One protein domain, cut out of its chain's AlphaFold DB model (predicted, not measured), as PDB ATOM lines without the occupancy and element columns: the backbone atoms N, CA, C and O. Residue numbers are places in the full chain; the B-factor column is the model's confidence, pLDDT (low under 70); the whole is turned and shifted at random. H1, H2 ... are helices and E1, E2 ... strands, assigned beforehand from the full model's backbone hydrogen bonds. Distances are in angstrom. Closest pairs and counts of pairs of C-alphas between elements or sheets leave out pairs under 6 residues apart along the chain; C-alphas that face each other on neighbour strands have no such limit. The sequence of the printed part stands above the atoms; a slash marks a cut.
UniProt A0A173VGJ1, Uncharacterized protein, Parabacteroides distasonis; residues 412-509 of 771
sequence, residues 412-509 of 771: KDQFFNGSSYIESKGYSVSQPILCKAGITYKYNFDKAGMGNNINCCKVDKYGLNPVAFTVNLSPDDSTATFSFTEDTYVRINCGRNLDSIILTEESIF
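Overview. This is residues 412 to 509 of the 771 residues of an uncharacterized protein of Parabacteroides distasonis (UniProt A0A173VGJ1). This is a rounded body of three small sheets whose centres make a triangle: the strongly twisted sheet E3 E8 E5 E6 is at one corner, near both of the others, while the three-stranded sheet E7 E4 E9 and the hairpin E1 E2 are at the other two corners, apart from each other. The short helix H1 sits at the end away from E3 and E8, in the chain between E4 and E5. The printed part has 98 residues, with the order E1 E2 E3 E4 H1 E5 E6 E7 E8 E9, and each sheet is antiparallel. The class is mostly strand, though named elements hold 47 residues, under half. It is compact, with a radius of gyration of the C-alphas of 12.4 A and spans of 34 by 32 by 21 A.

Arrangement. Begin with the hairpin of E1, residues 412 to 416, and E2, residues 421 to 429, where N 415 and O 422 are 2.9 A apart, within hydrogen-bond range. E2 bends by 140 degrees at residue 424. Next, find E3, residues 433 to 435, at one edge of the four-stranded sheet; N 433 is 2.8 A from O 490 of E8, residues 488 to 491. E8 is antiparallel to E5, residues 455 to 459, with N 491 and O 457 at 2.8 A. E5 and E6, residues 467 to 470, form a hairpin, with N 458 and O 467 at 2.8 A. The closest C-alphas of E1 and E5 are those of Phe 416 and Cys 456, 6.8 A apart. In the other sheet, E4, residues 440 to 444, is the inner strand: N 480 of E7, residues 479 to 483, is 2.8 A from O 443, and N 504 of E9, residues 503 to 505, is 2.9 A from O 442. The closest C-alphas of E3 and E7 are those of Cys 435 and Ser 483, 7.8 A apart, while E5 and E7 are apart. H1, residues 447 to 450, is on neither of these two sheets; it is too short for an O i to N i+4 pair, and its one O i to N i+3 pair is not within range.

Along the chain. Find C-alpha 412 at (22.475, 2.300, 44.346), where E1 begins and runs 11.4 A. E2 spans 8.7 A from first to last C-alpha, E4 13.7 A, E5 13.0 A, E6 10.5 A, E7 14.1 A and E8 10.1 A. E7 begins at C-alpha 479, (39.975, 14.645, 39.490). E9 ends at C-alpha 505, (43.347, 12.654, 51.329). Look also at residues 472 to 473, which pair antiparallel with residues 480 to 481 of E7.

Size, cuts and confidence. The two C-alphas farthest apart are those of Lys 425 and Gly 438, 34.8 A. The printed part has no cut, and the link from E8 to E9, 11 residues, is long. The mean pLDDT of the printed part is 84.7; look for values under 70 at residues 446, 448 to 449, 496 to 500 and 508 to 509.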
ATOM      1  N   LYS A 412      22.420   2.904  45.683       87.56
ATOM      2  CA  LYS A 412      22.475   2.300  44.346       87.56
ATOM      3  C   LYS A 412      21.360   2.840  43.460       87.56
ATOM      4  O   LYS A 412      20.271   3.129  43.945       87.56
ATOM      5  N   ASP A 413      21.648   2.942  42.166       89.50
ATOM      6  CA  ASP A 413      20.752   3.508  41.155       89.50
ATOM      7  C   ASP A 413      20.252   4.914  41.529       89.50
ATOM      8  O   ASP A 413      19.130   5.308  41.211       89.50
ATOM      9  N   GLN A 414      21.097   5.684  42.223       91.81
ATOM     10  CA  GLN A 414      20.807   7.051  42.633       91.81
ATOM     11  C   GLN A 414      21.922   8.013  42.242       91.81
ATOM     12  O   GLN A 414      23.084   7.641  42.071       91.81
ATOM     13  N   PHE A 415      21.543   9.282  42.122       91.31
ATOM     14  CA  PHE A 415      22.439  10.384  41.805       91.31
ATOM     15  C   PHE A 415      21.997  11.650  42.542       91.31
ATOM     16  O   PHE A 415      20.808  11.963  42.584       91.31
ATOM     17  N   PHE A 416      22.932  12.393  43.133       93.12
ATOM     18  CA  PHE A 416      22.628  13.661  43.795       93.12
ATOM     19  C   PHE A 416      22.740  14.822  42.803       93.12
ATOM     20  O   PHE A 416      23.819  15.089  42.275       93.12
ATOM     21  N   ASN A 417      21.637  15.532  42.557       90.06
ATOM     22  CA  ASN A 417      21.571  16.592  41.541       90.06
ATOM     23  C   ASN A 417      21.877  18.011  42.068       90.06
ATOM     24  O   ASN A 417      21.750  18.973  41.314       90.06
ATOM     25  N   GLY A 418      22.243  18.154  43.347       89.88
ATOM     26  CA  GLY A 418      22.431  19.451  44.011       89.88
ATOM     27  C   GLY A 418      21.238  19.918  44.854       89.88
ATOM     28  O   GLY A 418      21.335  20.926  45.544       89.88
ATOM     29  N   SER A 419      20.110  19.207  44.841       87.94
ATOM     30  CA  SER A 419      18.953  19.505  45.704       87.94
ATOM     31  C   SER A 419      18.351  18.257  46.343       87.94
ATOM     32  O   SER A 419      17.910  18.307  47.488       87.94
ATOM     33  N   SER A 420      18.352  17.125  45.639       90.00
ATOM     34  CA  SER A 420      17.863  15.846  46.151       90.00
ATOM     35  C   SER A 420      18.563  14.664  45.476       90.00
ATOM     36  O   SER A 420      19.260  14.817  44.467       90.00
ATOM     37  N   TYR A 421      18.375  13.470  46.039       93.12
ATOM     38  CA  TYR A 421      18.706  12.223  45.355       93.12
ATOM     39  C   TYR A 421      17.608  11.895  44.340       93.12
ATOM     40  O   TYR A 421      16.421  11.935  44.670       93.12
ATOM     41  N   ILE A 422      18.007  11.583  43.112       93.00
ATOM     42  CA  ILE A 422      17.123  11.160  42.023       93.00
ATOM     43  C   ILE A 422      17.488   9.749  41.567       93.00
ATOM     44  O   ILE A 422      18.647   9.346  41.664       93.00
ATOM     45  N   GLU A 423      16.505   9.008  41.062       94.38
ATOM     46  CA  GLU A 423      16.726   7.693  40.459       94.38
ATOM     47  C   GLU A 423      17.559   7.836  39.176       94.38
ATOM     48  O   GLU A 423      17.232   8.621  38.285       94.38
ATOM     49  N   SER A 424      18.659   7.092  39.093       87.69
ATOM     50  CA  SER A 424      19.584   7.098  37.963       87.69
ATOM     51  C   SER A 424      20.262   5.736  37.842       87.69
ATOM     52  O   SER A 424      21.232   5.431  38.541       87.69
ATOM     53  N   LYS A 425      19.731   4.898  36.950       82.62
ATOM     54  CA  LYS A 425      20.157   3.505  36.799       82.62
ATOM     55  C   LYS A 425      21.636   3.393  36.425       82.62
ATOM     56  O   LYS A 425      22.095   4.001  35.457       82.62
ATOM     57  N   GLY A 426      22.356   2.566  37.170       77.31
ATOM     58  CA  GLY A 426      23.784   2.337  37.027       77.31
ATOM     59  C   GLY A 426      24.656   3.331  37.784       77.31
ATOM     60  O   GLY A 426      25.851   3.102  37.825       77.31
ATOM     61  N   TYR A 427      24.112   4.393  38.389       85.56
ATOM     62  CA  TYR A 427      24.892   5.312  39.225       85.56
ATOM     63  C   TYR A 427      24.846   4.914  40.695       85.56
ATOM     64  O   TYR A 427      23.992   4.141  41.132       85.56
ATOM     65  N   SER A 428      25.792   5.428  41.476       87.31
ATOM     66  CA  SER A 428      25.779   5.280  42.929       87.31
ATOM     67  C   SER A 428      26.194   6.566  43.628       87.31
ATOM     68  O   SER A 428      27.002   7.341  43.112       87.31
ATOM     69  N   VAL A 429      25.675   6.758  44.838       91.38
ATOM     70  CA  VAL A 429      26.149   7.773  45.784       91.38
ATOM     71  C   VAL A 429      26.827   7.062  46.950       91.38
ATOM     72  O   VAL A 429      26.270   6.101  47.487       91.38
ATOM     73  N   SER A 430      28.015   7.531  47.342       91.94
ATOM     74  CA  SER A 430      28.804   6.937  48.426       91.94
ATOM     75  C   SER A 430      28.017   6.855  49.734       91.94
ATOM     76  O   SER A 430      27.035   7.575  49.931       91.94
ATOM     77  N   GLN A 431      28.487   6.037  50.675       91.88
ATOM     78  CA  GLN A 431      28.083   6.131  52.077       91.88
ATOM     79  C   GLN A 431      28.479   7.502  52.679       91.88
ATOM     80  O   GLN A 431      29.240   8.236  52.044       91.88
ATOM     81  N   PRO A 432      27.978   7.886  53.870       90.19
ATOM     82  CA  PRO A 432      28.452   9.074  54.582       90.19
ATOM     83  C   PRO A 432      29.922   8.902  54.979       90.19
ATOM     84  O   PRO A 432      30.277   7.941  55.660       90.19
ATOM     85  N   ILE A 433      30.771   9.830  54.555       91.81
ATOM     86  CA  ILE A 433      32.224   9.800  54.746       91.81
ATOM     87  C   ILE A 433      32.602  10.958  55.656       91.81
ATOM     88  O   ILE A 433      32.319  12.106  55.331       91.81
ATOM     89  N   LEU A 434      33.221  10.669  56.799       90.44
ATOM     90  CA  LEU A 434      33.715  11.709  57.697       90.44
ATOM     91  C   LEU A 434      34.993  12.330  57.123       90.44
ATOM     92  O   LEU A 434      36.039  11.687  57.105       90.44
ATOM     93  N   CYS A 435      34.915  13.591  56.716       89.00
ATOM     94  CA  CYS A 435      36.049  14.401  56.289       89.00
ATOM     95  C   CYS A 435      36.481  15.321  57.437       89.00
ATOM     96  O   CYS A 435      35.655  16.037  58.009       89.00
ATOM     97  N   LYS A 436      37.768  15.297  57.785       88.69
ATOM     98  CA  LYS A 436      38.343  16.065  58.890       88.69
ATOM     99  C   LYS A 436      38.604  17.517  58.509       88.69
ATOM    100  O   LYS A 436      38.953  17.824  57.367       88.69
ATOM    101  N   ALA A 437      38.445  18.406  59.485       87.94
ATOM    102  CA  ALA A 437      38.750  19.823  59.325       87.94
ATOM    103  C   ALA A 437      40.212  20.042  58.895       87.94
ATOM    104  O   ALA A 437      41.128  19.451  59.464       87.94
ATOM    105  N   GLY A 438      40.438  20.921  57.918       81.38
ATOM    106  CA  GLY A 438      41.781  21.309  57.473       81.38
ATOM    107  C   GLY A 438      42.490  20.312  56.548       81.38
ATOM    108  O   GLY A 438      43.608  20.599  56.128       81.38
ATOM    109  N   ILE A 439      41.854  19.190  56.196       87.31
ATOM    110  CA  ILE A 439      42.379  18.228  55.220       87.31
ATOM    111  C   ILE A 439      41.724  18.461  53.856       87.31
ATOM    112  O   ILE A 439      40.503  18.619  53.753       87.31
ATOM    113  N   THR A 440      42.543  18.485  52.801       93.25
ATOM    114  CA  THR A 440      42.059  18.452  51.419       93.25
ATOM    115  C   THR A 440      41.889  17.007  50.990       93.25
ATOM    116  O   THR A 440      42.811  16.203  51.098       93.25
ATOM    117  N   TYR A 441      40.706  16.686  50.485       90.50
ATOM    118  CA  TYR A 441      40.382  15.382  49.932       90.50
ATOM    119  C   TYR A 441      40.362  15.463  48.414       90.50
ATOM    120  O   TYR A 441      39.942  16.479  47.858       90.50
ATOM    121  N   LYS A 442      40.797  14.389  47.755       86.81
ATOM    122  CA  LYS A 442      40.850  14.267  46.298       86.81
ATOM    123  C   LYS A 442      40.164  12.980  45.862       86.81
ATOM    124  O   LYS A 442      40.372  11.932  46.469       86.81
ATOM    125  N   TYR A 443      39.340  13.061  44.823       86.31
ATOM    126  CA  TYR A 443      38.769  11.888  44.168       86.31
ATOM    127  C   TYR A 443      38.867  11.978  42.655       86.31
ATOM    128  O   TYR A 443      38.947  13.075  42.101       86.31
ATOM    129  N   ASN A 444      38.859  10.834  41.976       78.56
ATOM    130  CA  ASN A 444      38.793  10.820  40.520       78.56
ATOM    131  C   ASN A 444      37.369  11.109  40.037       78.56
ATOM    132  O   ASN A 444      36.384  10.558  40.532       78.56
ATOM    133  N   PHE A 445      37.277  11.998  39.056       79.69
ATOM    134  CA  PHE A 445      36.032  12.518  38.518       79.69
ATOM    135  C   PHE A 445      35.958  12.183  37.031       79.69
ATOM    136  O   PHE A 445      36.916  12.389  36.295       79.69
ATOM    137  N   ASP A 446      34.815  11.660  36.583       69.38
ATOM    138  CA  ASP A 446      34.588  11.356  35.172       69.38
ATOM    139  C   ASP A 446      33.554  12.298  34.575       69.38
ATOM    140  O   ASP A 446      32.346  12.101  34.737       69.38
ATOM    141  N   LYS A 447      34.004  13.295  33.818       74.38
ATOM    142  CA  LYS A 447      33.095  14.231  33.150       74.38
ATOM    143  C   LYS A 447      32.192  13.570  32.108       74.38
ATOM    144  O   LYS A 447      31.065  14.030  31.918       74.38
ATOM    145  N   ALA A 448      32.628  12.489  31.454       69.00
ATOM    146  CA  ALA A 448      31.805  11.803  30.454       69.00
ATOM    147  C   ALA A 448      30.635  11.046  31.103       69.00
ATOM    148  O   ALA A 448      29.512  11.085  30.596       69.00
ATOM    149  N   GLY A 449      30.879  10.397  32.244       68.38
ATOM    150  CA  GLY A 449      29.859   9.707  33.025       68.38
ATOM    151  C   GLY A 449      29.010  10.631  33.901       68.38
ATOM    152  O   GLY A 449      27.799  10.446  33.980       68.38
ATOM    153  N   MET A 450      29.601  11.615  34.573       72.31
ATOM    154  CA  MET A 450      28.939  12.443  35.598       72.31
ATOM    155  C   MET A 450      28.394  13.771  35.046       72.31
ATOM    156  O   MET A 450      27.616  14.457  35.717       72.31
ATOM    157  N   GLY A 451      28.743  14.114  33.802       74.50
ATOM    158  CA  GLY A 451      28.322  15.340  33.133       74.50
ATOM    159  C   GLY A 451      28.869  16.597  33.815       74.50
ATOM    160  O   GLY A 451      29.908  16.579  34.465       74.50
ATOM    161  N   ASN A 452      28.136  17.708  33.704       74.88
ATOM    162  CA  ASN A 452      28.511  18.986  34.330       74.88
ATOM    163  C   ASN A 452      28.198  19.047  35.839       74.88
ATOM    164  O   ASN A 452      28.215  20.130  36.424       74.88
ATOM    165  N   ASN A 453      27.828  17.927  36.470       72.94
ATOM    166  CA  ASN A 453      27.404  17.936  37.863       72.94
ATOM    167  C   ASN A 453      28.599  17.804  38.813       72.94
ATOM    168  O   ASN A 453      29.110  16.712  39.040       72.94
ATOM    169  N   ILE A 454      28.974  18.930  39.413       83.62
ATOM    170  CA  ILE A 454      30.022  19.037  40.439       83.62
ATOM    171  C   ILE A 454      29.454  19.079  41.865       83.62
ATOM    172  O   ILE A 454      30.168  19.418  42.811       83.62
ATOM    173  N   ASN A 455      28.159  18.796  42.034       89.19
ATOM    174  CA  ASN A 455      27.501  18.869  43.332       89.19
ATOM    175  C   ASN A 455      27.675  17.563  44.111       89.19
ATOM    176  O   ASN A 455      27.274  16.488  43.660       89.19
ATOM    177  N   CYS A 456      28.210  17.693  45.319       92.94
ATOM    178  CA  CYS A 456      28.202  16.684  46.375       92.94
ATOM    179  C   CYS A 456      27.324  17.189  47.532       92.94
ATOM    180  O   CYS A 456      26.814  18.313  47.476       92.94
ATOM    181  N   CYS A 457      27.111  16.394  48.582       94.50
ATOM    182  CA  CYS A 457      26.333  16.848  49.737       94.50
ATOM    183  C   CYS A 457      27.036  16.604  51.068       94.50
ATOM    184  O   CYS A 457      27.634  15.556  51.299       94.50
ATOM    185  N   LYS A 458      26.920  17.589  51.960       96.38
ATOM    186  CA  LYS A 458      27.106  17.411  53.394       96.38
ATOM    187  C   LYS A 458      25.876  16.708  53.946       96.38
ATOM    188  O   LYS A 458      24.761  17.012  53.529       96.38
ATOM    189  N   VAL A 459      26.075  15.793  54.872       93.44
ATOM    190  CA  VAL A 459      25.017  15.022  55.530       93.44
ATOM    191  C   VAL A 459      25.324  14.928  57.021       93.44
ATOM    192  O   VAL A 459      26.412  15.297  57.459       93.44
ATOM    193  N   ASP A 460      24.383  14.443  57.826       88.31
ATOM    194  CA  ASP A 460      24.714  13.996  59.182       88.31
ATOM    195  C   ASP A 460      25.404  12.617  59.176       88.31
ATOM    196  O   ASP A 460      25.547  11.968  58.137       88.31
ATOM    197  N   LYS A 461      25.825  12.139  60.355       78.19
ATOM    198  CA  LYS A 461      26.521  10.847  60.505       78.19
ATOM    199  C   LYS A 461      25.707   9.627  60.044       78.19
ATOM    200  O   LYS A 461      26.278   8.560  59.863       78.19
ATOM    201  N   TYR A 462      24.390   9.770  59.879       77.94
ATOM    202  CA  TYR A 462      23.497   8.724  59.375       77.94
ATOM    203  C   TYR A 462      23.220   8.878  57.870       77.94
ATOM    204  O   TYR A 462      22.531   8.054  57.270       77.94
ATOM    205  N   GLY A 463      23.759   9.922  57.234       80.69
ATOM    206  CA  GLY A 463      23.578  10.192  55.815       80.69
ATOM    207  C   GLY A 463      22.302  10.938  55.460       80.69
ATOM    208  O   GLY A 463      21.927  10.932  54.285       80.69
ATOM    209  N   LEU A 464      21.635  11.547  56.440       86.25
ATOM    210  CA  LEU A 464      20.394  12.291  56.253       86.25
ATOM    211  C   LEU A 464      20.676  13.794  56.104       86.25
ATOM    212  O   LEU A 464      21.794  14.262  56.322       86.25
ATOM    213  N   ASN A 465      19.641  14.549  55.726       91.62
ATOM    214  CA  ASN A 465      19.664  16.014  55.606       91.62
ATOM    215  C   ASN A 465      20.729  16.549  54.623       91.62
ATOM    216  O   ASN A 465      21.608  17.309  55.030       91.62
ATOM    217  N   PRO A 466      20.679  16.165  53.329       94.19
ATOM    218  CA  PRO A 466      21.695  16.562  52.362       94.19
ATOM    219  C   PRO A 466      21.693  18.076  52.119       94.19
ATOM    220  O   PRO A 466      20.688  18.651  51.705       94.19
ATOM    221  N   VAL A 467      22.849  18.708  52.310       95.38
ATOM    222  CA  VAL A 467      23.106  20.114  51.977       95.38
ATOM    223  C   VAL A 467      24.186  20.165  50.905       95.38
ATOM    224  O   VAL A 467      25.298  19.686  51.118       95.38
ATOM    225  N   ALA A 468      23.868  20.719  49.738       95.81
ATOM    226  CA  ALA A 468      24.779  20.706  48.599       95.81
ATOM    227  C   ALA A 468      26.049  21.544  48.828       95.81
ATOM    228  O   ALA A 468      26.013  22.601  49.459       95.81
ATOM    229  N   PHE A 469      27.159  21.085  48.255       95.06
ATOM    230  CA  PHE A 469      28.379  21.864  48.057       95.06
ATOM    231  C   PHE A 469      29.037  21.476  46.728       95.06
ATOM    232  O   PHE A 469      28.800  20.389  46.197       95.06
ATOM    233  N   THR A 470      29.864  22.367  46.190       92.56
ATOM    234  CA  THR A 470      30.586  22.154  44.932       92.56
ATOM    235  C   THR A 470      32.030  21.752  45.188       92.56
ATOM    236  O   THR A 470      32.666  22.277  46.102       92.56
ATOM    237  N   VAL A 471      32.555  20.859  44.354       92.19
ATOM    238  CA  VAL A 471      33.971  20.456  44.363       92.19
ATOM    239  C   VAL A 471      34.795  21.306  43.389       92.19
ATOM    240  O   VAL A 471      34.248  21.881  42.446       92.19
ATOM    241  N   ASN A 472      36.110  21.369  43.593       92.44
ATOM    242  CA  ASN A 472      37.048  22.014  42.675       92.44
ATOM    243  C   ASN A 472      37.578  20.974  41.684       92.44
ATOM    244  O   ASN A 472      38.238  20.030  42.101       92.44
ATOM    245  N   LEU A 473      37.295  21.124  40.391       89.44
ATOM    246  CA  LEU A 473      37.795  20.197  39.368       89.44
ATOM    247  C   LEU A 473      39.241  20.520  38.975       89.44
ATOM    248  O   LEU A 473      39.628  21.691  38.918       89.44
ATOM    249  N   SER A 474      40.023  19.488  38.657       85.75
ATOM    250  CA  SER A 474      41.320  19.656  38.005       85.75
ATOM    251  C   SER A 474      41.156  20.182  36.567       85.75
ATOM    252  O   SER A 474      40.101  19.990  35.957       85.75
ATOM    253  N   PRO A 475      42.175  20.849  35.984       82.81
ATOM    254  CA  PRO A 475      42.079  21.438  34.640       82.81
ATOM    255  C   PRO A 475      41.759  20.450  33.508       82.81
ATOM    256  O   PRO A 475      41.267  20.860  32.461       82.81
ATOM    257  N   ASP A 476      42.070  19.172  33.707       77.00
ATOM    258  CA  ASP A 476      41.831  18.059  32.785       77.00
ATOM    259  C   ASP A 476      40.516  17.307  33.070       77.00
ATOM    260  O   ASP A 476      40.243  16.293  32.432       77.00
ATOM    261  N   ASP A 477      39.707  17.795  34.020       79.44
ATOM    262  CA  ASP A 477      38.445  17.197  34.470       79.44
ATOM    263  C   ASP A 477      38.563  15.725  34.944       79.44
ATOM    264  O   ASP A 477      37.559  15.013  34.962       79.44
ATOM    265  N   SER A 478      39.763  15.263  35.319       73.38
ATOM    266  CA  SER A 478      40.028  13.869  35.722       73.38
ATOM    267  C   SER A 478      39.923  13.633  37.231       73.38
ATOM    268  O   SER A 478      39.741  12.503  37.691       73.38
ATOM    269  N   THR A 479      40.040  14.697  38.028       84.50
ATOM    270  CA  THR A 479      39.975  14.645  39.490       84.50
ATOM    271  C   THR A 479      39.256  15.863  40.054       84.50
ATOM    272  O   THR A 479      39.048  16.874  39.381       84.50
ATOM    273  N   ALA A 480      38.851  15.760  41.310       89.69
ATOM    274  CA  ALA A 480      38.162  16.811  42.024       89.69
ATOM    275  C   ALA A 480      38.614  16.860  43.483       89.69
ATOM    276  O   ALA A 480      38.842  15.819  44.101       89.69
ATOM    277  N   THR A 481      38.707  18.065  44.041       93.94
ATOM    278  CA  THR A 481      39.129  18.292  45.424       93.94
ATOM    279  C   THR A 481      38.123  19.104  46.224       93.94
ATOM    280  O   THR A 481      37.347  19.900  45.686       93.94
ATOM    281  N   PHE A 482      38.120  18.900  47.539       96.00
ATOM    282  CA  PHE A 482      37.340  19.692  48.486       96.00
ATOM    283  C   PHE A 482      37.955  19.635  49.889       96.00
ATOM    284  O   PHE A 482      38.710  18.721  50.214       96.00
ATOM    285  N   SER A 483      37.622  20.611  50.729       94.56
ATOM    286  CA  SER A 483      38.057  20.684  52.126       94.56
ATOM    287  C   SER A 483      37.016  21.412  52.978       94.56
ATOM    288  O   SER A 483      36.147  22.120  52.459       94.56
ATOM    289  N   PHE A 484      37.093  21.235  54.299       92.94
ATOM    290  CA  PHE A 484      36.189  21.876  55.254       92.94
ATOM    291  C   PHE A 484      36.952  22.498  56.421       92.94
ATOM    292  O   PHE A 484      38.043  22.061  56.783       92.94
ATOM    293  N   THR A 485      36.353  23.516  57.032       92.12
ATOM    294  CA  THR A 485      36.873  24.178  58.239       92.12
ATOM    295  C   THR A 485      36.467  23.468  59.531       92.12
ATOM    296  O   THR A 485      36.960  23.818  60.597       92.12
ATOM    297  N   GLU A 486      35.566  22.490  59.444       87.62
ATOM    298  CA  GLU A 486      35.062  21.675  60.549       87.62
ATOM    299  C   GLU A 486      34.835  20.233  60.073       87.62
ATOM    300  O   GLU A 486      34.621  19.996  58.878       87.62
ATOM    301  N   ASP A 487      34.874  19.274  61.000       88.81
ATOM    302  CA  ASP A 487      34.598  17.864  60.716       88.81
ATOM    303  C   ASP A 487      33.204  17.715  60.092       88.81
ATOM    304  O   ASP A 487      32.191  18.068  60.693       88.81
ATOM    305  N   THR A 488      33.148  17.192  58.869       92.31
ATOM    306  CA  THR A 488      31.936  17.188  58.045       92.31
ATOM    307  C   THR A 488      31.717  15.804  57.449       92.31
ATOM    308  O   THR A 488      32.622  15.248  56.832       92.31
ATOM    309  N   TYR A 489      30.508  15.249  57.579       92.75
ATOM    310  CA  TYR A 489      30.134  14.045  56.833       92.75
ATOM    311  C   TYR A 489      29.690  14.417  55.417       92.75
ATOM    312  O   TYR A 489      28.882  15.325  55.229       92.75
ATOM    313  N   VAL A 490      30.204  13.699  54.423       95.62
ATOM    314  CA  VAL A 490      29.997  13.961  52.997       95.62
ATOM    315  C   VAL A 490      29.505  12.716  52.278       95.62
ATOM    316  O   VAL A 490      29.915  11.602  52.590       95.62
ATOM    317  N   ARG A 491      28.666  12.903  51.262       94.62
ATOM    318  CA  ARG A 491      28.447  11.914  50.209       94.62
ATOM    319  C   ARG A 491      28.852  12.491  48.855       94.62
ATOM    320  O   ARG A 491      28.557  13.653  48.561       94.62
ATOM    321  N   ILE A 492      29.489  11.664  48.028       92.69
ATOM    322  CA  ILE A 492      29.878  12.015  46.659       92.69
ATOM    323  C   ILE A 492      29.200  11.096  45.640       92.69
ATOM    324  O   ILE A 492      28.908   9.928  45.913       92.69
ATOM    325  N   ASN A 493      28.954  11.624  44.444       90.69
ATOM    326  CA  ASN A 493      28.518  10.810  43.314       90.69
ATOM    327  C   ASN A 493      29.694   9.921  42.853       90.69
ATOM    328  O   ASN A 493      30.812  10.405  42.731       90.69
ATOM    329  N   CYS A 494      29.450   8.635  42.593       80.50
ATOM    330  CA  CYS A 494      30.486   7.626  42.317       80.50
ATOM    331  C   CYS A 494      30.455   7.077  40.872       80.50
ATOM    332  O   CYS A 494      30.898   5.958  40.625       80.50
ATOM    333  N   GLY A 495      29.910   7.824  39.906       73.38
ATOM    334  CA  GLY A 495      29.859   7.387  38.502       73.38
ATOM    335  C   GLY A 495      29.094   6.069  38.284       73.38
ATOM    336  O   GLY A 495      28.245   5.705  39.100       73.38
ATOM    337  N   ARG A 496      29.367   5.383  37.157       68.50
ATOM    338  CA  ARG A 496      28.685   4.129  36.764       68.50
ATOM    339  C   ARG A 496      29.358   2.844  37.235       68.50
ATOM    340  O   ARG A 496      28.700   1.819  37.384       68.50
ATOM    341  N   ASN A 497      30.672   2.887  37.414       69.06
ATOM    342  CA  ASN A 497      31.434   1.783  37.963       69.06
ATOM    343  C   ASN A 497      31.937   2.211  39.338       69.06
ATOM    344  O   ASN A 497      32.898   2.964  39.457       69.06
ATOM    345  N   LEU A 498      31.239   1.761  40.378       67.00
ATOM    346  CA  LEU A 498      31.557   2.119  41.753       67.00
ATOM    347  C   LEU A 498      33.001   1.730  42.116       67.00
ATOM    348  O   LEU A 498      33.650   2.470  42.856       67.00
ATOM    349  N   ASP A 499      33.512   0.626  41.568       60.69
ATOM    350  CA  ASP A 499      34.852   0.114  41.861       60.69
ATOM    351  C   ASP A 499      35.962   0.963  41.228       60.69
ATOM    352  O   ASP A 499      37.088   0.943  41.706       60.69
ATOM    353  N   SER A 500      35.647   1.788  40.222       62.72
ATOM    354  CA  SER A 500      36.629   2.667  39.577       62.72
ATOM    355  C   SER A 500      36.777   4.034  40.246       62.72
ATOM    356  O   SER A 500      37.462   4.892  39.696       62.72
ATOM    357  N   ILE A 501      36.098   4.294  41.372       73.06
ATOM    358  CA  ILE A 501      36.187   5.577  42.088       73.06
ATOM    359  C   ILE A 501      37.042   5.441  43.340       73.06
ATOM    360  O   ILE A 501      36.819   4.551  44.155       73.06
ATOM    361  N   ILE A 502      37.928   6.393  43.559       72.19
ATOM    362  CA  ILE A 502      38.809   6.529  44.704       72.19
ATOM    363  C   ILE A 502      38.602   7.920  45.282       72.19
ATOM    364  O   ILE A 502      38.677   8.891  44.542       72.19
ATOM    365  N   LEU A 503      38.350   8.013  46.588       83.38
ATOM    366  CA  LEU A 503      38.415   9.255  47.359       83.38
ATOM    367  C   LEU A 503      39.424   9.056  48.485       83.38
ATOM    368  O   LEU A 503      39.205   8.187  49.322       83.38
ATOM    369  N   THR A 504      40.472   9.867  48.543       76.94
ATOM    370  CA  THR A 504      41.495   9.824  49.602       76.94
ATOM    371  C   THR A 504      41.788  11.236  50.111       76.94
ATOM    372  O   THR A 504      41.247  12.222  49.597       76.94
ATOM    373  N   GLU A 505      42.662  11.373  51.109       81.88
ATOM    374  CA  GLU A 505      43.347  12.654  51.329       81.88
ATOM    375  C   GLU A 505      44.218  12.977  50.105       81.88
ATOM    376  O   GLU A 505      44.782  12.078  49.480       81.88
ATOM    377  N   GLU A 506      44.323  14.250  49.730       81.38
ATOM    378  CA  GLU A 506      45.075  14.672  48.542       81.38
ATOM    379  C   GLU A 506      46.561  14.301  48.629       81.38
ATOM    380  O   GLU A 506      47.152  13.910  47.628       81.38
ATOM    381  N   SER A 507      47.144  14.373  49.829       71.50
ATOM    382  CA  SER A 507      48.554  14.064  50.108       71.50
ATOM    383  C   SER A 507      48.951  12.617  49.809       71.50
ATOM    384  O   SER A 507      50.135  12.346  49.625       71.50
ATOM    385  N   ILE A 508      47.977  11.707  49.788       57.09
ATOM    386  CA  ILE A 508      48.162  10.273  49.531       57.09
ATOM    387  C   ILE A 508      47.435   9.820  48.263       57.09
ATOM    388  O   ILE A 508      47.403   8.632  47.961       57.09
ATOM    389  N   PHE A 509      46.831  10.750  47.520       62.50
ATOM    390  CA  PHE A 509      46.214  10.423  46.245       62.50
ATOM    391  C   PHE A 509      47.319  10.007  45.259       62.50
ATOM    392  O   PHE A 509      48.316  10.729  45.169       62.50
TER     393      PHE A 509